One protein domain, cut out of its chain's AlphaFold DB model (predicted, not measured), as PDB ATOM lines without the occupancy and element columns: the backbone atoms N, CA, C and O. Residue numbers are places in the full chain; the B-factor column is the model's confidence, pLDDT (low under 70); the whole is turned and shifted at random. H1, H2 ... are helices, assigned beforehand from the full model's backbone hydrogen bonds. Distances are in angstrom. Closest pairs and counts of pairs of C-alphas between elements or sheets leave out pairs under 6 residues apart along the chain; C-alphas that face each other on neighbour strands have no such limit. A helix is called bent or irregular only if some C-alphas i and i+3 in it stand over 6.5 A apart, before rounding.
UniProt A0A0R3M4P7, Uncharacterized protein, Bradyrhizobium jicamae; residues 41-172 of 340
ATOM      1  N   ALA A  41       3.609  22.646  46.195       75.50
ATOM      2  CA  ALA A  41       3.242  23.649  45.206       75.50
ATOM      3  C   ALA A  41       2.650  23.006  43.943       75.50
ATOM      4  O   ALA A  41       1.604  23.456  43.469       75.50
ATOM      5  N   ASP A  42       3.251  21.916  43.459       81.56
ATOM      6  CA  ASP A  42       2.773  21.180  42.285       81.56
ATOM      7  C   ASP A  42       1.370  20.604  42.515       81.56
ATOM      8  O   ASP A  42       0.484  20.767  41.672       81.56
ATOM      9  N   ARG A  43       1.102  20.029  43.697       83.38
ATOM     10  CA  ARG A  43      -0.248  19.556  44.054       83.38
ATOM     11  C   ARG A  43      -1.275  20.684  44.062       83.38
ATOM     12  O   ARG A  43      -2.389  20.503  43.561       83.38
ATOM     13  N   VAL A  44      -0.935  21.840  44.634       80.94
ATOM     14  CA  VAL A  44      -1.835  23.006  44.650       80.94
ATOM     15  C   VAL A  44      -2.124  23.476  43.224       80.94
ATOM     16  O   VAL A  44      -3.290  23.702  42.886       80.94
ATOM     17  N   ALA A  45      -1.095  23.571  42.379       80.44
ATOM     18  CA  ALA A  45      -1.237  23.952  40.978       80.44
ATOM     19  C   ALA A  45      -2.136  22.966  40.211       80.44
ATOM     20  O   ALA A  45      -3.087  23.385  39.543       80.44
ATOM     21  N   ASP A  46      -1.921  21.660  40.382       85.44
ATOM     22  CA  ASP A  46      -2.743  20.614  39.771       85.44
ATOM     23  C   ASP A  46      -4.211  20.706  40.199       85.44
ATOM     24  O   ASP A  46      -5.118  20.571  39.372       85.44
ATOM     25  N   HIS A  47      -4.483  20.961  41.482       84.19
ATOM     26  CA  HIS A  47      -5.850  21.139  41.971       84.19
ATOM     27  C   HIS A  47      -6.543  22.345  41.329       84.19
ATOM     28  O   HIS A  47      -7.704  22.236  40.920       84.19
ATOM     29  N   TRP A  48      -5.834  23.465  41.181       81.69
ATOM     30  CA  TRP A  48      -6.350  24.661  40.511       81.69
ATOM     31  C   TRP A  48      -6.677  24.410  39.037       81.69
ATOM     32  O   TRP A  48      -7.793  24.692  38.585       81.69
ATOM     33  N   VAL A  49      -5.745  23.800  38.302       85.06
ATOM     34  CA  VAL A  49      -5.927  23.447  36.886       85.06
ATOM     35  C   VAL A  49      -7.097  22.474  36.711       85.06
ATOM     36  O   VAL A  49      -7.943  22.645  35.824       85.06
ATOM     37  N   ASN A  50      -7.212  21.472  37.586       89.56
ATOM     38  CA  ASN A  50      -8.304  20.501  37.546       89.56
ATOM     39  C   ASN A  50      -9.669  21.122  37.885       89.56
ATOM     40  O   ASN A  50     -10.684  20.702  37.314       89.56
ATOM     41  N   ALA A  51      -9.717  22.138  38.748       88.31
ATOM     42  CA  ALA A  51     -10.944  22.879  39.032       88.31
ATOM     43  C   ALA A  51     -11.436  23.644  37.791       88.31
ATOM     44  O   ALA A  51     -12.601  23.502  37.398       88.31
ATOM     45  N   ALA A  52     -10.545  24.376  37.111       90.06
ATOM     46  CA  ALA A  52     -10.869  25.062  35.859       90.06
ATOM     47  C   ALA A  52     -11.312  24.071  34.765       90.06
ATOM     48  O   ALA A  52     -12.352  24.262  34.125       90.06
ATOM     49  N   LYS A  53     -10.587  22.954  34.612       93.75
ATOM     50  CA  LYS A  53     -10.929  21.864  33.682       93.75
ATOM     51  C   LYS A  53     -12.337  21.323  33.923       93.75
ATOM     52  O   LYS A  53     -13.130  21.219  32.984       93.75
ATOM     53  N   SER A  54     -12.656  21.005  35.176       94.94
ATOM     54  CA  SER A  54     -13.956  20.454  35.572       94.94
ATOM     55  C   SER A  54     -15.093  21.430  35.271       94.94
ATOM     56  O   SER A  54     -16.135  21.032  34.745       94.94
ATOM     57  N   LEU A  55     -14.879  22.723  35.523       94.75
ATOM     58  CA  LEU A  55     -15.840  23.778  35.210       94.75
ATOM     59  C   LEU A  55     -16.103  23.894  33.698       94.75
ATOM     60  O   LEU A  55     -17.263  23.927  33.276       94.75
ATOM     61  N   VAL A  56     -15.052  23.915  32.872       95.62
ATOM     62  CA  VAL A  56     -15.183  23.976  31.404       95.62
ATOM     63  C   VAL A  56     -15.912  22.739  30.867       95.62
ATOM     64  O   VAL A  56     -16.820  22.861  30.040       95.62
ATOM     65  N   GLN A  57     -15.586  21.549  31.380       96.88
ATOM     66  CA  GLN A  57     -16.263  20.304  31.009       96.88
ATOM     67  C   GLN A  57     -17.744  20.299  31.413       96.88
ATOM     68  O   GLN A  57     -18.595  19.907  30.610       96.88
ATOM     69  N   ALA A  58     -18.078  20.787  32.610       95.19
ATOM     70  CA  ALA A  58     -19.465  20.938  33.043       95.19
ATOM     71  C   ALA A  58     -20.246  21.889  32.118       95.19
ATOM     72  O   ALA A  58     -21.379  21.592  31.733       95.19
ATOM     73  N   CYS A  59     -19.623  22.986  31.677       96.12
ATOM     74  CA  CYS A  59     -20.208  23.901  30.696       96.12
ATOM     75  C   CYS A  59     -20.412  23.233  29.323       96.12
ATOM     76  O   CYS A  59     -21.435  23.451  28.672       96.12
ATOM     77  N   ALA A  60     -19.480  22.384  28.883       94.88
ATOM     78  CA  ALA A  60     -19.629  21.620  27.644       94.88
ATOM     79  C   ALA A  60     -20.801  20.622  27.723       94.88
ATOM     80  O   ALA A  60     -21.596  20.515  26.784       94.88
ATOM     81  N   LEU A  61     -20.956  19.926  28.856       95.81
ATOM     82  CA  LEU A  61     -22.090  19.031  29.108       95.81
ATOM     83  C   LEU A  61     -23.420  19.789  29.156       95.81
ATOM     84  O   LEU A  61     -24.403  19.316  28.589       95.81
ATOM     85  N   LEU A  62     -23.438  20.979  29.763       94.50
ATOM     86  CA  LEU A  62     -24.598  21.868  29.744       94.50
ATOM     87  C   LEU A  62     -25.023  22.183  28.304       94.50
ATOM     88  O   LEU A  62     -26.187  21.986  27.964       94.50
ATOM     89  N   VAL A  63     -24.095  22.609  27.440       93.81
ATOM     90  CA  VAL A  63     -24.394  22.904  26.024       93.81
ATOM     91  C   VAL A  63     -24.923  21.670  25.295       93.81
ATOM     92  O   VAL A  63     -25.896  21.773  24.548       93.81
ATOM     93  N   ARG A  64     -24.330  20.492  25.532       92.88
ATOM     94  CA  ARG A  64     -24.827  19.230  24.961       92.88
ATOM     95  C   ARG A  64     -26.259  18.936  25.407       92.88
ATOM     96  O   ARG A  64     -27.080  18.616  24.556       92.88
ATOM     97  N   GLY A  65     -26.565  19.090  26.696       92.88
ATOM     98  CA  GLY A  65     -27.916  18.908  27.233       92.88
ATOM     99  C   GLY A  65     -28.924  19.885  26.625       92.88
ATOM    100  O   GLY A  65     -29.962  19.458  26.126       92.88
ATOM    101  N   LEU A  66     -28.582  21.178  26.576       91.00
ATOM    102  CA  LEU A  66     -29.420  22.213  25.960       91.00
ATOM    103  C   LEU A  66     -29.726  21.895  24.491       91.00
ATOM    104  O   LEU A  66     -30.881  21.959  24.081       91.00
ATOM    105  N   ASN A  67     -28.716  21.503  23.713       91.56
ATOM    106  CA  ASN A  67     -28.888  21.163  22.300       91.56
ATOM    107  C   ASN A  67     -29.677  19.861  22.102       91.56
ATOM    108  O   ASN A  67     -30.488  19.771  21.182       91.56
ATOM    109  N   PHE A  68     -29.453  18.860  22.958       94.19
ATOM    110  CA  PHE A  68     -30.135  17.569  22.879       94.19
ATOM    111  C   PHE A  68     -31.642  17.710  23.123       94.19
ATOM    112  O   PHE A  68     -32.442  17.127  22.392       94.19
ATOM    113  N   PHE A  69     -32.036  18.533  24.099       92.00
ATOM    114  CA  PHE A  69     -33.443  18.785  24.421       92.00
ATOM    115  C   PHE A  69     -34.056  19.974  23.660       92.00
ATOM    116  O   PHE A  69     -35.245  20.227  23.804       92.00
ATOM    117  N   ALA A  70     -33.308  20.677  22.799       88.50
ATOM    118  CA  ALA A  70     -33.779  21.895  22.121       88.50
ATOM    119  C   ALA A  70     -35.061  21.712  21.284       88.50
ATOM    120  O   ALA A  70     -35.810  22.664  21.086       88.50
ATOM    121  N   LYS A  71     -35.305  20.497  20.774       91.69
ATOM    122  CA  LYS A  71     -36.486  20.166  19.954       91.69
ATOM    123  C   LYS A  71     -37.694  19.701  20.773       91.69
ATOM    124  O   LYS A  71     -38.753  19.489  20.194       91.69
ATOM    125  N   ASP A  72     -37.533  19.517  22.081       94.56
ATOM    126  CA  ASP A  72     -38.554  18.994  22.989       94.56
ATOM    127  C   ASP A  72     -38.676  19.934  24.203       94.56
ATOM    128  O   ASP A  72     -37.935  19.783  25.182       94.56
ATOM    129  N   PRO A  73     -39.568  20.944  24.129       90.75
ATOM    130  CA  PRO A  73     -39.693  21.971  25.162       90.75
ATOM    131  C   PRO A  73     -39.972  21.405  26.557       90.75
ATOM    132  O   PRO A  73     -39.400  21.889  27.530       90.75
ATOM    133  N   GLU A  74     -40.777  20.344  26.657       93.62
ATOM    134  CA  GLU A  74     -41.104  19.715  27.940       93.62
ATOM    135  C   GLU A  74     -39.863  19.079  28.575       93.62
ATOM    136  O   GLU A  74     -39.576  19.294  29.756       93.62
ATOM    137  N   LYS A  75     -39.068  18.338  27.790       93.81
ATOM    138  CA  LYS A  75     -37.810  17.767  28.297       93.81
ATOM    139  C   LYS A  75     -36.775  18.837  28.629       93.81
ATOM    140  O   LYS A  75     -36.025  18.666  29.593       93.81
ATOM    141  N   LEU A  76     -36.728  19.927  27.862       91.00
ATOM    142  CA  LEU A  76     -35.842  21.055  28.142       91.00
ATOM    143  C   LEU A  76     -36.208  21.731  29.470       91.00
ATOM    144  O   LEU A  76     -35.318  21.991  30.281       91.00
ATOM    145  N   ASP A  77     -37.496  21.955  29.725       90.25
ATOM    146  CA  ASP A  77     -37.965  22.554  30.973       90.25
ATOM    147  C   ASP A  77     -37.687  21.630  32.174       90.25
ATOM    148  O   ASP A  77     -37.182  22.095  33.199       90.25
ATOM    149  N   VAL A  78     -37.882  20.310  32.039       95.12
ATOM    150  CA  VAL A  78     -37.493  19.327  33.075       95.12
ATOM    151  C   VAL A  78     -35.984  19.355  33.340       95.12
ATOM    152  O   VAL A  78     -35.554  19.334  34.498       95.12
ATOM    153  N   PHE A  79     -35.165  19.413  32.287       94.12
ATOM    154  CA  PHE A  79     -33.710  19.498  32.405       94.12
ATOM    155  C   PHE A  79     -33.279  20.765  33.164       94.12
ATOM    156  O   PHE A  79     -32.499  20.679  34.115       94.12
ATOM    157  N   LEU A  80     -33.831  21.926  32.808       90.75
ATOM    158  CA  LEU A  80     -33.529  23.203  33.462       90.75
ATOM    159  C   LEU A  80     -34.022  23.237  34.915       90.75
ATOM    160  O   LEU A  80     -33.268  23.638  35.802       90.75
ATOM    161  N   ALA A  81     -35.227  22.732  35.187       89.75
ATOM    162  CA  ALA A  81     -35.763  22.619  36.544       89.75
ATOM    163  C   ALA A  81     -34.874  21.737  37.437       89.75
ATOM    164  O   ALA A  81     -34.640  22.051  38.606       89.75
ATOM    165  N   ARG A  82     -34.303  20.654  36.889       94.94
ATOM    166  CA  ARG A  82     -33.330  19.824  37.616       94.94
ATOM    167  C   ARG A  82     -32.038  20.572  37.935       94.94
ATOM    168  O   ARG A  82     -31.508  20.385  39.030       94.94
ATOM    169  N   LEU A  83     -31.545  21.417  37.032       91.94
ATOM    170  CA  LEU A  83     -30.363  22.247  37.287       91.94
ATOM    171  C   LEU A  83     -30.627  23.314  38.360       91.94
ATOM    172  O   LEU A  83     -29.747  23.560  39.189       91.94
ATOM    173  N   VAL A  84     -31.838  23.875  38.411       88.19
ATOM    174  CA  VAL A  84     -32.272  24.765  39.504       88.19
ATOM    175  C   VAL A  84     -32.332  24.013  40.833       88.19
ATOM    176  O   VAL A  84     -31.733  24.441  41.817       88.19
ATOM    177  N   ALA A  85     -32.952  22.829  40.860       87.06
ATOM    178  CA  ALA A  85     -33.031  22.000  42.066       87.06
ATOM    179  C   ALA A  85     -31.647  21.574  42.599       87.06
ATOM    180  O   ALA A  85     -31.473  21.362  43.799       87.06
ATOM    181  N   LYS A  86     -30.649  21.458  41.716       89.38
ATOM    182  CA  LYS A  86     -29.244  21.189  42.060       89.38
ATOM    183  C   LYS A  86     -28.420  22.455  42.327       89.38
ATOM    184  O   LYS A  86     -27.212  22.345  42.497       89.38
ATOM    185  N   ARG A  87     -29.059  23.630  42.392       86.62
ATOM    186  CA  ARG A  87     -28.445  24.943  42.665       86.62
ATOM    187  C   ARG A  87     -27.371  25.363  41.656       86.62
ATOM    188  O   ARG A  87     -26.514  26.186  41.959       86.62
ATOM    189  N   VAL A  88     -27.420  24.830  40.435       83.75
ATOM    190  CA  VAL A  88     -26.546  25.285  39.340       83.75
ATOM    191  C   VAL A  88     -27.016  26.658  38.839       83.75
ATOM    192  O   VAL A  88     -26.207  27.550  38.567       83.75
ATOM    193  N   PHE A  89     -28.336  26.843  38.779       85.19
ATOM    194  CA  PHE A  89     -29.009  28.073  38.368       85.19
ATOM    195  C   PHE A  89     -30.064  28.491  39.391       85.19
ATOM    196  O   PHE A  89     -30.617  27.649  40.097       85.19
ATOM    197  N   SER A  90     -30.368  29.784  39.434       85.06
ATOM    198  CA  SER A  90     -31.605  30.280  40.038       85.06
ATOM    199  C   SER A  90     -32.775  30.162  39.053       85.06
ATOM    200  O   SER A  90     -32.575  30.036  37.842       85.06
ATOM    201  N   GLU A  91     -34.011  30.255  39.547       80.44
ATOM    202  CA  GLU A  91     -35.196  30.350  38.677       80.44
ATOM    203  C   GLU A  91     -35.105  31.564  37.738       80.44
ATOM    204  O   GLU A  91     -35.417  31.469  36.549       80.44
ATOM    205  N   ASN A  92     -34.568  32.681  38.238       79.38
ATOM    206  CA  ASN A  92     -34.355  33.901  37.461       79.38
ATOM    207  C   ASN A  92     -33.358  33.706  36.311       79.38
ATOM    208  O   ASN A  92     -33.576  34.248  35.228       79.38
ATOM    209  N   ASP A  93     -32.296  32.919  36.507       77.19
ATOM    210  CA  ASP A  93     -31.324  32.614  35.447       77.19
ATOM    211  C   ASP A  93     -31.972  31.850  34.286       77.19
ATOM    212  O   ASP A  93     -31.653  32.094  33.120       77.19
ATOM    213  N   VAL A  94     -32.894  30.938  34.608       79.94
ATOM    214  CA  VAL A  94     -33.626  30.130  33.626       79.94
ATOM    215  C   VAL A  94     -34.689  30.963  32.911       79.94
ATOM    216  O   VAL A  94     -34.808  30.889  31.687       79.94
ATOM    217  N   LEU A  95     -35.423  31.813  33.634       72.94
ATOM    218  CA  LEU A  95     -36.385  32.748  33.036       72.94
ATOM    219  C   LEU A  95     -35.691  33.764  32.119       72.94
ATOM    220  O   LEU A  95     -36.197  34.101  31.048       72.94
ATOM    221  N   ALA A  96     -34.482  34.192  32.488       64.12
ATOM    222  CA  ALA A  96     -33.642  35.078  31.694       64.12
ATOM    223  C   ALA A  96     -32.972  34.396  30.484       64.12
ATOM    224  O   ALA A  96     -32.108  35.020  29.869       64.12
ATOM    225  N   ARG A  97     -33.379  33.176  30.083       65.81
ATOM    226  CA  ARG A  97     -32.826  32.419  28.933       65.81
ATOM    227  C   ARG A  97     -32.741  33.191  27.609       65.81
ATOM    228  O   ARG A  97     -31.990  32.791  26.726       65.81
ATOM    229  N   LEU A  98     -33.487  34.289  27.474       52.06
ATOM    230  CA  LEU A  98     -33.493  35.177  26.304       52.06
ATOM    231  C   LEU A  98     -32.493  36.346  26.389       52.06
ATOM    232  O   LEU A  98     -32.299  37.058  25.406       52.06
ATOM    233  N   LYS A  99     -31.856  36.584  27.542       62.09
ATOM    234  CA  LYS A  99     -30.890  37.674  27.709       62.09
ATOM    235  C   LYS A  99     -29.503  37.210  27.272       62.09
ATOM    236  O   LYS A  99     -28.934  36.296  27.863       62.09
ATOM    237  N   ALA A 100     -28.922  37.920  26.305       58.91
ATOM    238  CA  ALA A 100     -27.579  37.650  25.779       58.91
ATOM    239  C   ALA A 100     -26.476  37.610  26.862       58.91
ATOM    240  O   ALA A 100     -25.469  36.933  26.680       58.91
ATOM    241  N   ASN A 101     -26.695  38.279  28.002       60.78
ATOM    242  CA  ASN A 101     -25.733  38.405  29.104       60.78
ATOM    243  C   ASN A 101     -26.132  37.637  30.384       60.78
ATOM    244  O   ASN A 101     -25.602  37.922  31.454       60.78
ATOM    245  N   GLY A 102     -27.087  36.703  30.317       77.62
ATOM    246  CA  GLY A 102     -27.457  35.874  31.472       77.62
ATOM    247  C   GLY A 102     -26.404  34.808  31.807       77.62
ATOM    248  O   GLY A 102     -25.645  34.383  30.931       77.62
ATOM    249  N   LYS A 103     -26.395  34.306  33.051       84.44
ATOM    250  CA  LYS A 103     -25.478  33.237  33.504       84.44
ATOM    251  C   LYS A 103     -25.517  32.019  32.575       84.44
ATOM    252  O   LYS A 103     -24.471  31.517  32.172       84.44
ATOM    253  N   LEU A 104     -26.712  31.588  32.163       84.44
ATOM    254  CA  LEU A 104     -26.902  30.484  31.214       84.44
ATOM    255  C   LEU A 104     -26.211  30.743  29.860       84.44
ATOM    256  O   LEU A 104     -25.561  29.849  29.319       84.44
ATOM    257  N   ALA A 105     -26.306  31.968  29.332       85.44
ATOM    258  CA  ALA A 105     -25.667  32.352  28.074       85.44
ATOM    259  C   ALA A 105     -24.134  32.369  28.197       85.44
ATOM    260  O   ALA A 105     -23.444  31.862  27.308       85.44
ATOM    261  N   MET A 106     -23.610  32.880  29.320       90.25
ATOM    262  CA  MET A 106     -22.174  32.891  29.619       90.25
ATOM    263  C   MET A 106     -21.605  31.474  29.716       90.25
ATOM    264  O   MET A 106     -20.658  31.147  29.000       90.25
ATOM    265  N   LEU A 107     -22.211  30.608  30.536       92.50
ATOM    266  CA  LEU A 107     -21.775  29.213  30.677       92.50
ATOM    267  C   LEU A 107     -21.916  28.450  29.355       92.50
ATOM    268  O   LEU A 107     -21.034  27.679  28.982       92.50
ATOM    269  N   GLY A 108     -22.973  28.723  28.586       90.75
ATOM    270  CA  GLY A 108     -23.120  28.186  27.238       90.75
ATOM    271  C   GLY A 108     -21.986  28.615  26.298       90.75
ATOM    272  O   GLY A 108     -21.529  27.821  25.479       90.75
ATOM    273  N   LYS A 109     -21.494  29.853  26.421       92.81
ATOM    274  CA  LYS A 109     -20.370  30.353  25.620       92.81
ATOM    275  C   LYS A 109     -19.047  29.687  25.992       92.81
ATOM    276  O   LYS A 109     -18.292  29.326  25.092       92.81
ATOM    277  N   ILE A 110     -18.810  29.456  27.283       95.19
ATOM    278  CA  ILE A 110     -17.674  28.655  27.765       95.19
ATOM    279  C   ILE A 110     -17.753  27.239  27.185       95.19
ATOM    280  O   ILE A 110     -16.798  26.766  26.582       95.19
ATOM    281  N   GLY A 111     -18.917  26.590  27.288       95.50
ATOM    282  CA  GLY A 111     -19.109  25.226  26.797       95.50
ATOM    283  C   GLY A 111     -18.894  25.069  25.291       95.50
ATOM    284  O   GLY A 111     -18.354  24.055  24.857       95.50
ATOM    285  N   ARG A 112     -19.262  26.077  24.486       94.62
ATOM    286  CA  ARG A 112     -18.996  26.092  23.034       94.62
ATOM    287  C   ARG A 112     -17.514  26.254  22.689       94.62
ATOM    288  O   ARG A 112     -17.092  25.746  21.662       94.62
ATOM    289  N   ASN A 113     -16.741  26.916  23.548       94.56
ATOM    290  CA  ASN A 113     -15.297  27.105  23.389       94.56
ATOM    291  C   ASN A 113     -14.466  26.031  24.120       94.56
ATOM    292  O   ASN A 113     -13.243  26.141  24.194       94.56
ATOM    293  N   ALA A 114     -15.101  24.988  24.667       95.75
ATOM    294  CA  ALA A 114     -14.440  24.019  25.539       95.75
ATOM    295  C   ALA A 114     -13.253  23.304  24.878       95.75
ATOM    296  O   ALA A 114     -12.266  23.046  25.551       95.75
ATOM    297  N   GLU A 115     -13.314  23.011  23.578       93.12
ATOM    298  CA  GLU A 115     -12.200  22.378  22.858       93.12
ATOM    299  C   GLU A 115     -10.928  23.236  22.903       93.12
ATOM    300  O   GLU A 115      -9.861  22.733  23.246       93.12
ATOM    301  N   THR A 116     -11.058  24.540  22.648       92.06
ATOM    302  CA  THR A 116      -9.954  25.504  22.729       92.06
ATOM    303  C   THR A 116      -9.463  25.677  24.165       92.06
ATOM    304  O   THR A 116      -8.263  25.640  24.418       92.06
ATOM    305  N   LEU A 117     -10.387  25.832  25.118       92.25
ATOM    306  CA  LEU A 117     -10.065  26.064  26.531       92.25
ATOM    307  C   LEU A 117      -9.387  24.863  27.205       92.25
ATOM    308  O   LEU A 117      -8.602  25.042  28.130       92.25
ATOM    309  N   LEU A 118      -9.699  23.643  26.763       94.12
ATOM    310  CA  LEU A 118      -9.127  22.411  27.308       94.12
ATOM    311  C   LEU A 118      -7.768  22.053  26.692       94.12
ATOM    312  O   LEU A 118      -7.164  21.064  27.113       94.12
ATOM    313  N   GLN A 119      -7.264  22.828  25.726       91.50
ATOM    314  CA  GLN A 119      -5.894  22.662  25.246       91.50
ATOM    315  C   GLN A 119      -4.914  22.923  26.400       91.50
ATOM    316  O   GLN A 119      -5.051  23.955  27.059       91.50
ATOM    317  N   PRO A 120      -3.896  22.070  26.629       88.44
ATOM    318  CA  PRO A 120      -2.977  22.220  27.763       88.44
ATOM    319  C   PRO A 120      -2.355  23.617  27.882       88.44
ATOM    320  O   PRO A 120      -2.281  24.158  28.978       88.44
ATOM    321  N   SER A 121      -1.999  24.231  26.748       83.75
ATOM    322  CA  SER A 121      -1.419  25.581  26.674       83.75
ATOM    323  C   SER A 121      -2.365  26.719  27.075       83.75
ATOM    324  O   SER A 121      -1.902  27.825  27.312       83.75
ATOM    325  N   VAL A 122      -3.683  26.493  27.046       85.81
ATOM    326  CA  VAL A 122      -4.691  27.477  27.488       85.81
ATOM    327  C   VAL A 122      -5.130  27.151  28.906       85.81
ATOM    328  O   VAL A 122      -5.241  28.042  29.737       85.81
ATOM    329  N   LEU A 123      -5.356  25.868  29.182       89.06
ATOM    330  CA  LEU A 123      -5.899  25.383  30.439       89.06
ATOM    331  C   LEU A 123      -5.042  25.779  31.649       89.06
ATOM    332  O   LEU A 123      -5.602  26.122  32.684       89.06
ATOM    333  N   CYS A 124      -3.712  25.779  31.513       85.50
ATOM    334  CA  CYS A 124      -2.800  26.213  32.578       85.50
ATOM    335  C   CYS A 124      -2.902  27.710  32.918       85.50
ATOM    336  O   CYS A 124      -2.421  28.119  33.967       85.50
ATOM    337  N   LEU A 125      -3.539  28.510  32.057       84.12
ATOM    338  CA  LEU A 125      -3.759  29.945  32.245       84.12
ATOM    339  C   LEU A 125      -5.179  30.254  32.750       84.12
ATOM    340  O   LEU A 125      -5.525  31.417  32.935       84.12
ATOM    341  N   LEU A 126      -6.049  29.249  32.913       86.12
ATOM    342  CA  LEU A 126      -7.444  29.486  33.281       86.12
ATOM    343  C   LEU A 126      -7.624  29.546  34.803       86.12
ATOM    344  O   LEU A 126      -7.367  28.552  35.486       86.12
ATOM    345  N   PRO A 127      -8.186  30.639  35.347       85.00
ATOM    346  CA  PRO A 127      -8.619  30.661  36.736       85.00
ATOM    347  C   PRO A 127      -9.895  29.830  36.921       85.00
ATOM    348  O   PRO A 127     -10.724  29.708  36.015       85.00
ATOM    349  N   ALA A 128     -10.124  29.324  38.134       84.88
ATOM    350  CA  ALA A 128     -11.301  28.520  38.485       84.88
ATOM    351  C   ALA A 128     -12.596  29.350  38.680       84.88
ATOM    352  O   ALA A 128     -13.434  29.042  39.527       84.88
ATOM    353  N   HIS A 129     -12.795  30.401  37.876       86.88
ATOM    354  CA  HIS A 129     -13.934  31.318  37.966       86.88
ATOM    355  C   HIS A 129     -14.600  31.528  36.602       86.88
ATOM    356  O   HIS A 129     -14.016  32.087  35.673       86.88
ATOM    357  N   TYR A 130     -15.874  31.138  36.483       87.06
ATOM    358  CA  TYR A 130     -16.595  31.147  35.201       87.06
ATOM    359  C   TYR A 130     -16.712  32.541  34.566       87.06
ATOM    360  O   TYR A 130     -16.749  32.657  33.344       87.06
ATOM    361  N   SER A 131     -16.785  33.605  35.370       87.19
ATOM    362  CA  SER A 131     -16.884  34.977  34.869       87.19
ATOM    363  C   SER A 131     -15.611  35.409  34.141       87.19
ATOM    364  O   SER A 131     -15.718  36.082  33.117       87.19
ATOM    365  N   ILE A 132     -14.439  34.983  34.624       89.06
ATOM    366  CA  ILE A 132     -13.138  35.258  34.003       89.06
ATOM    367  C   ILE A 132     -12.955  34.379  32.768       89.06
ATOM    368  O   ILE A 132     -12.684  34.905  31.692       89.06
ATOM    369  N   ILE A 133     -13.225  33.071  32.873       92.19
ATOM    370  CA  ILE A 133     -13.173  32.148  31.723       92.19
ATOM    371  C   ILE A 133     -14.078  32.648  30.587       92.19
ATOM    372  O   ILE A 133     -13.694  32.613  29.422       92.19
ATOM    373  N   TYR A 134     -15.262  33.177  30.905       92.31
ATOM    374  CA  TYR A 134     -16.128  33.800  29.907       92.31
ATOM    375  C   TYR A 134     -15.465  34.999  29.210       92.31
ATOM    376  O   TYR A 134     -15.565  35.104  27.990       92.31
ATOM    377  N   GLN A 135     -14.784  35.889  29.943       89.38
ATOM    378  CA  GLN A 135     -14.044  36.998  29.325       89.38
ATOM    379  C   GLN A 135     -12.890  36.497  28.455       89.38
ATOM    380  O   GLN A 135     -12.681  37.042  27.374       89.38
ATOM    381  N   ILE A 136     -12.207  35.429  28.872       90.12
ATOM    382  CA  ILE A 136     -11.161  34.779  28.076       90.12
ATOM    383  C   ILE A 136     -11.748  34.224  26.772       90.12
ATOM    384  O   ILE A 136     -11.170  34.454  25.715       90.12
ATOM    385  N   CYS A 137     -12.928  33.591  26.792       91.94
ATOM    386  CA  CYS A 137     -13.611  33.186  25.553       91.94
ATOM    387  C   CYS A 137     -13.853  34.375  24.618       91.94
ATOM    388  O   CYS A 137     -13.652  34.259  23.414       91.94
ATOM    389  N   LEU A 138     -14.298  35.512  25.164       89.88
ATOM    390  CA  LEU A 138     -14.526  36.715  24.363       89.88
ATOM    391  C   LEU A 138     -13.224  37.271  23.780       89.88
ATOM    392  O   LEU A 138     -13.218  37.681  22.627       89.88
ATOM    393  N   LEU A 139     -12.136  37.255  24.551       87.31
ATOM    394  CA  LEU A 139     -10.814  37.656  24.077       87.31
ATOM    395  C   LEU A 139     -10.337  36.735  22.943       87.31
ATOM    396  O   LEU A 139      -9.944  37.219  21.887       87.31
ATOM    397  N   VAL A 140     -10.439  35.414  23.119       88.38
ATOM    398  CA  VAL A 140     -10.059  34.419  22.100       88.38
ATOM    399  C   VAL A 140     -10.851  34.605  20.804       88.38
ATOM    400  O   VAL A 140     -10.278  34.491  19.724       88.38
ATOM    401  N   GLU A 141     -12.146  34.913  20.888       87.62
ATOM    402  CA  GLU A 141     -12.969  35.211  19.708       87.62
ATOM    403  C   GLU A 141     -12.564  36.521  19.012       87.62
ATOM    404  O   GLU A 141     -12.693  36.626  17.795       87.62
ATOM    405  N   GLU A 142     -12.078  37.513  19.763       86.25
ATOM    406  CA  GLU A 142     -11.706  38.833  19.240       86.25
ATOM    407  C   GLU A 142     -10.318  38.855  18.595       86.25
ATOM    408  O   GLU A 142     -10.147  39.488  17.554       86.25
ATOM    409  N   VAL A 143      -9.332  38.174  19.186       84.06
ATOM    410  CA  VAL A 143      -7.930  38.241  18.726       84.06
ATOM    411  C   VAL A 143      -7.329  36.914  18.279       84.06
ATOM    412  O   VAL A 143      -6.203  36.884  17.783       84.06
ATOM    413  N   GLY A 144      -8.069  35.817  18.418       85.75
ATOM    414  CA  GLY A 144      -7.574  34.472  18.159       85.75
ATOM    415  C   GLY A 144      -6.807  33.877  19.343       85.75
ATOM    416  O   GLY A 144      -6.297  34.571  20.221       85.75
ATOM    417  N   CYS A 145      -6.722  32.546  19.352       85.88
ATOM    418  CA  CYS A 145      -6.181  31.769  20.468       85.88
ATOM    419  C   CYS A 145      -4.711  32.098  20.776       85.88
ATOM    420  O   CYS A 145      -4.368  32.350  21.925       85.88
ATOM    421  N   GLU A 146      -3.847  32.148  19.758       86.38
ATOM    422  CA  GLU A 146      -2.405  32.354  19.960       86.38
ATOM    423  C   GLU A 146      -2.075  33.748  20.501       86.38
ATOM    424  O   GLU A 146      -1.259  33.878  21.412       86.38
ATOM    425  N   ARG A 147      -2.759  34.790  20.011       85.19
ATOM    426  CA  ARG A 147      -2.585  36.143  20.549       85.19
ATOM    427  C   ARG A 147      -3.123  36.238  21.973       85.19
ATOM    428  O   ARG A 147      -2.422  36.739  22.837       85.19
ATOM    429  N   ALA A 148      -4.311  35.690  22.242       85.38
ATOM    430  CA  ALA A 148      -4.868  35.672  23.594       85.38
ATOM    431  C   ALA A 148      -3.942  34.960  24.597       85.38
ATOM    432  O   ALA A 148      -3.750  35.458  25.700       85.38
ATOM    433  N   LYS A 149      -3.321  33.834  24.214       86.12
ATOM    434  CA  LYS A 149      -2.323  33.139  25.048       86.12
ATOM    435  C   LYS A 149      -1.136  34.034  25.390       86.12
ATOM    436  O   LYS A 149      -0.745  34.082  26.550       86.12
ATOM    437  N   ALA A 150      -0.572  34.720  24.394       84.38
ATOM    438  CA  ALA A 150       0.583  35.591  24.594       84.38
ATOM    439  C   ALA A 150       0.273  36.741  25.565       84.38
ATOM    440  O   ALA A 150       1.073  37.011  26.456       84.38
ATOM    441  N   GLU A 151      -0.905  37.358  25.435       83.06
ATOM    442  CA  GLU A 151      -1.354  38.431  26.332       83.06
ATOM    443  C   GLU A 151      -1.607  37.910  27.758       83.06
ATOM    444  O   GLU A 151      -1.156  38.511  28.728       83.06
ATOM    445  N   LEU A 152      -2.276  36.758  27.908       83.50
ATOM    446  CA  LEU A 152      -2.577  36.177  29.225       83.50
ATOM    447  C   LEU A 152      -1.315  35.697  29.959       83.50
ATOM    448  O   LEU A 152      -1.239  35.816  31.176       83.50
ATOM    449  N   ALA A 153      -0.314  35.193  29.233       83.00
ATOM    450  CA  ALA A 153       0.949  34.735  29.813       83.00
ATOM    451  C   ALA A 153       1.803  35.871  30.412       83.00
ATOM    452  O   ALA A 153       2.728  35.594  31.173       83.00
ATOM    453  N   ALA A 154       1.504  37.136  30.092       78.88
ATOM    454  CA  ALA A 154       2.188  38.293  30.670       78.88
ATOM    455  C   ALA A 154       1.769  38.586  32.127       78.88
ATOM    456  O   ALA A 154       2.392  39.423  32.783       78.88
ATOM    457  N   TYR A 155       0.737  37.909  32.638       73.50
ATOM    458  CA  TYR A 155       0.155  38.155  33.954       73.50
ATOM    459  C   TYR A 155       0.447  36.993  34.907       73.50
ATOM    460  O   TYR A 155       0.276  35.827  34.560       73.50
ATOM    461  N   SER A 156       0.872  37.319  36.131       65.25
ATOM    462  CA  SER A 156       1.105  36.333  37.198       65.25
ATOM    463  C   SER A 156      -0.178  35.911  37.918       65.25
ATOM    464  O   SER A 156      -0.231  34.825  38.485       65.25
ATOM    465  N   ASP A 157      -1.193  36.776  37.908       74.69
ATOM    466  CA  ASP A 157      -2.548  36.514  38.385       74.69
ATOM    467  C   ASP A 157      -3.521  37.197  37.416       74.69
ATOM    468  O   ASP A 157      -3.288  38.336  37.010       74.69
ATOM    469  N   ILE A 158      -4.562  36.483  36.992       77.31
ATOM    470  CA  ILE A 158      -5.487  36.952  35.955       77.31
ATOM    471  C   ILE A 158      -6.806  37.301  36.628       77.31
ATOM    472  O   ILE A 158      -7.674  36.438  36.813       77.31
ATOM    473  N   ALA A 159      -6.986  38.581  36.952       76.12
ATOM    474  CA  ALA A 159      -8.275  39.080  37.394       76.12
ATOM    475  C   ALA A 159      -9.213  39.284  36.197       76.12
ATOM    476  O   ALA A 159      -8.816  39.413  35.033       76.12
ATOM    477  N   ARG A 160     -10.517  39.344  36.483       71.62
ATOM    478  CA  ARG A 160     -11.530  39.621  35.455       71.62
ATOM    479  C   ARG A 160     -11.268  40.966  34.775       71.62
ATOM    480  O   ARG A 160     -11.485  41.110  33.571       71.62
ATOM    481  N   GLU A 161     -10.862  41.938  35.574       69.50
ATOM    482  CA  GLU A 161     -10.609  43.319  35.202       69.50
ATOM    483  C   GLU A 161      -9.439  43.413  34.217       69.50
ATOM    484  O   GLU A 161      -9.536  44.162  33.247       69.50
ATOM    485  N   ASP A 162      -8.403  42.587  34.379       76.19
ATOM    486  CA  ASP A 162      -7.257  42.548  33.465       76.19
ATOM    487  C   ASP A 162      -7.682  42.100  32.068       76.19
ATOM    488  O   ASP A 162      -7.387  42.765  31.075       76.19
ATOM    489  N   VAL A 163      -8.482  41.034  31.977       76.50
ATOM    490  CA  VAL A 163      -8.993  40.541  30.687       76.50
ATOM    491  C   VAL A 163      -9.917  41.571  30.026       76.50
ATOM    492  O   VAL A 163      -9.924  41.715  28.802       76.50
ATOM    493  N   LEU A 164     -10.697  42.317  30.814       73.75
ATOM    494  CA  LEU A 164     -11.515  43.416  30.293       73.75
ATOM    495  C   LEU A 164     -10.650  44.558  29.743       73.75
ATOM    496  O   LEU A 164     -10.941  45.042  28.648       73.75
ATOM    497  N   LYS A 165      -9.580  44.941  30.452       75.44
ATOM    498  CA  LYS A 165      -8.617  45.961  30.006       75.44
ATOM    499  C   LYS A 165      -7.913  45.543  28.716       75.44
ATOM    500  O   LYS A 165      -7.880  46.336  27.780       75.44
ATOM    501  N   MET A 166      -7.452  44.292  28.614       80.06
ATOM    502  CA  MET A 166      -6.856  43.757  27.379       80.06
ATOM    503  C   MET A 166      -7.820  43.908  26.201       80.06
ATOM    504  O   MET A 166      -7.480  44.488  25.174       80.06
ATOM    505  N   ARG A 167      -9.064  43.446  26.363       82.94
ATOM    506  CA  ARG A 167     -10.085  43.533  25.309       82.94
ATOM    507  C   ARG A 167     -10.417  44.974  24.918       82.94
ATOM    508  O   ARG A 167     -10.704  45.224  23.751       82.94
ATOM    509  N   ALA A 168     -10.401  45.906  25.871       75.94
ATOM    510  CA  ALA A 168     -10.608  47.326  25.598       75.94
ATOM    511  C   ALA A 168      -9.432  47.929  24.813       75.94
ATOM    512  O   ALA A 168      -9.659  48.547  23.775       75.94
ATOM    513  N   ALA A 169      -8.193  47.670  25.242       73.88
ATOM    514  CA  ALA A 169      -6.980  48.127  24.561       73.88
ATOM    515  C   ALA A 169      -6.885  47.595  23.123       73.88
ATOM    516  O   ALA A 169      -6.491  48.313  22.213       73.88
ATOM    517  N   LEU A 170      -7.328  46.358  22.896       72.06
ATOM    518  CA  LEU A 170      -7.350  45.725  21.575       72.06
ATOM    519  C   LEU A 170      -8.443  46.272  20.642       72.06
ATOM    520  O   LEU A 170      -8.371  46.062  19.431       72.06
ATOM    521  N   LYS A 171      -9.464  46.941  21.194       69.06
ATOM    522  CA  LYS A 171     -10.549  47.588  20.436       69.06
ATOM    523  C   LYS A 171     -10.317  49.070  20.191       69.06
ATOM    524  O   LYS A 171     -10.955  49.621  19.295       69.06
ATOM    525  N   ALA A 172      -9.469  49.713  20.987       56.44
ATOM    526  CA  ALA A 172      -9.111  51.100  20.765       56.44
ATOM    527  C   ALA A 172      -8.286  51.202  19.465       56.44
ATOM    528  O   ALA A 172      -7.341  50.429  19.289       56.44
TER     529      ALA A 172
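What this domain is: This is residues 41 to 172 of the 340 residues of an uncharacterized protein of Bradyrhizobium jicamae (UniProt A0A0R3M4P7). One long helix, H1, runs along one side of a flat body, and H4 crosses it in the middle as a bridge between two groups of shorter helices. At one end H2 folds back from H1 as a hairpin, with H3 following; toward the other end H7 packs on H4 and has H8 and H9 packed on it, while the short H5 and H6 sit on H1. The printed part has 132 residues, with nine named helices in the order H1 to H9 and no named strand: the class is all helix. It is compact, with a radius of gyration of the C-alphas of 15.8 A, and spans 47 by 40 by 22 A, only just flat.

How they stand to each other: H1, residues 41 to 69, is the hub and touches four helices. H4, residues 103 to 112, touches residues 56 to 63 of H1 about perpendicular at 80 degrees, the C-alphas of Ala 60 and Gly 111 coming closest at 3.7 A. H2, residues 73 to 85, forms a helical hairpin with H1 at a shallow tilt of 29 degrees, opposite ways; their closest C-alphas, Phe 69 and Leu 76, are 5.0 A apart. H5, residues 114 to 117, touches H1, with C-alphas Val 56 and Ala 114 closest at 5.9 A. H6, residues 120 to 123, only just touches H1, with 3 pairs of C-alphas within 8 A, the closest being Val 49 and Leu 123 at 6.7 A. H3, residues 91 to 98, touches H4 at a steep tilt of 61 degrees; its closest pair of C-alphas is Asp 93 and Lys 103, 6.2 A. H7, residues 130 to 143, touches H4 at a steep tilt of 53 degrees, closest at C-alphas Ile 110 and Tyr 134, 5.8 A. H9, residues 160 to 171, touches H7 at a shallow tilt of 16 degrees, the same way, with C-alphas Ile 132 and Arg 160 closest at 4.9 A. H8, residues 145 to 152, touches H7 with C-alphas Val 140 and Ala 148 closest at 5.5 A. H3 and H7 are apart. Every O i to N i+4 pair is within hydrogen-bond range in H1, H2, H4, H7, H8 and H9, against 2 of 4 in H3; H5 and H6 are too short for such a pair.

Where its parts are: H1 begins at C-alpha 41 (3.242, 23.649, 45.206) and ends at C-alpha 69 (-33.443, 18.785, 24.421), 42.4 A away. H7 measures 19.9 A, H2 18.2 A, H9 17.0 A, H4 14.2 A, H3 13.4 A and H8 10.4 A. H3 is irregular: C-alphas 95 and 98 are 7.7 A apart. H9 ends at C-alpha 171 (-10.549, 47.588, 20.436).

The domain as a whole: The two C-alphas farthest apart, Ala 41 and Glu 74, are 47.8 A apart. The printed part has no cut and no long link. Mean pLDDT of the printed part is 85.2; residues 96 to 101, 156, 161 and 171 to 172 are under 70.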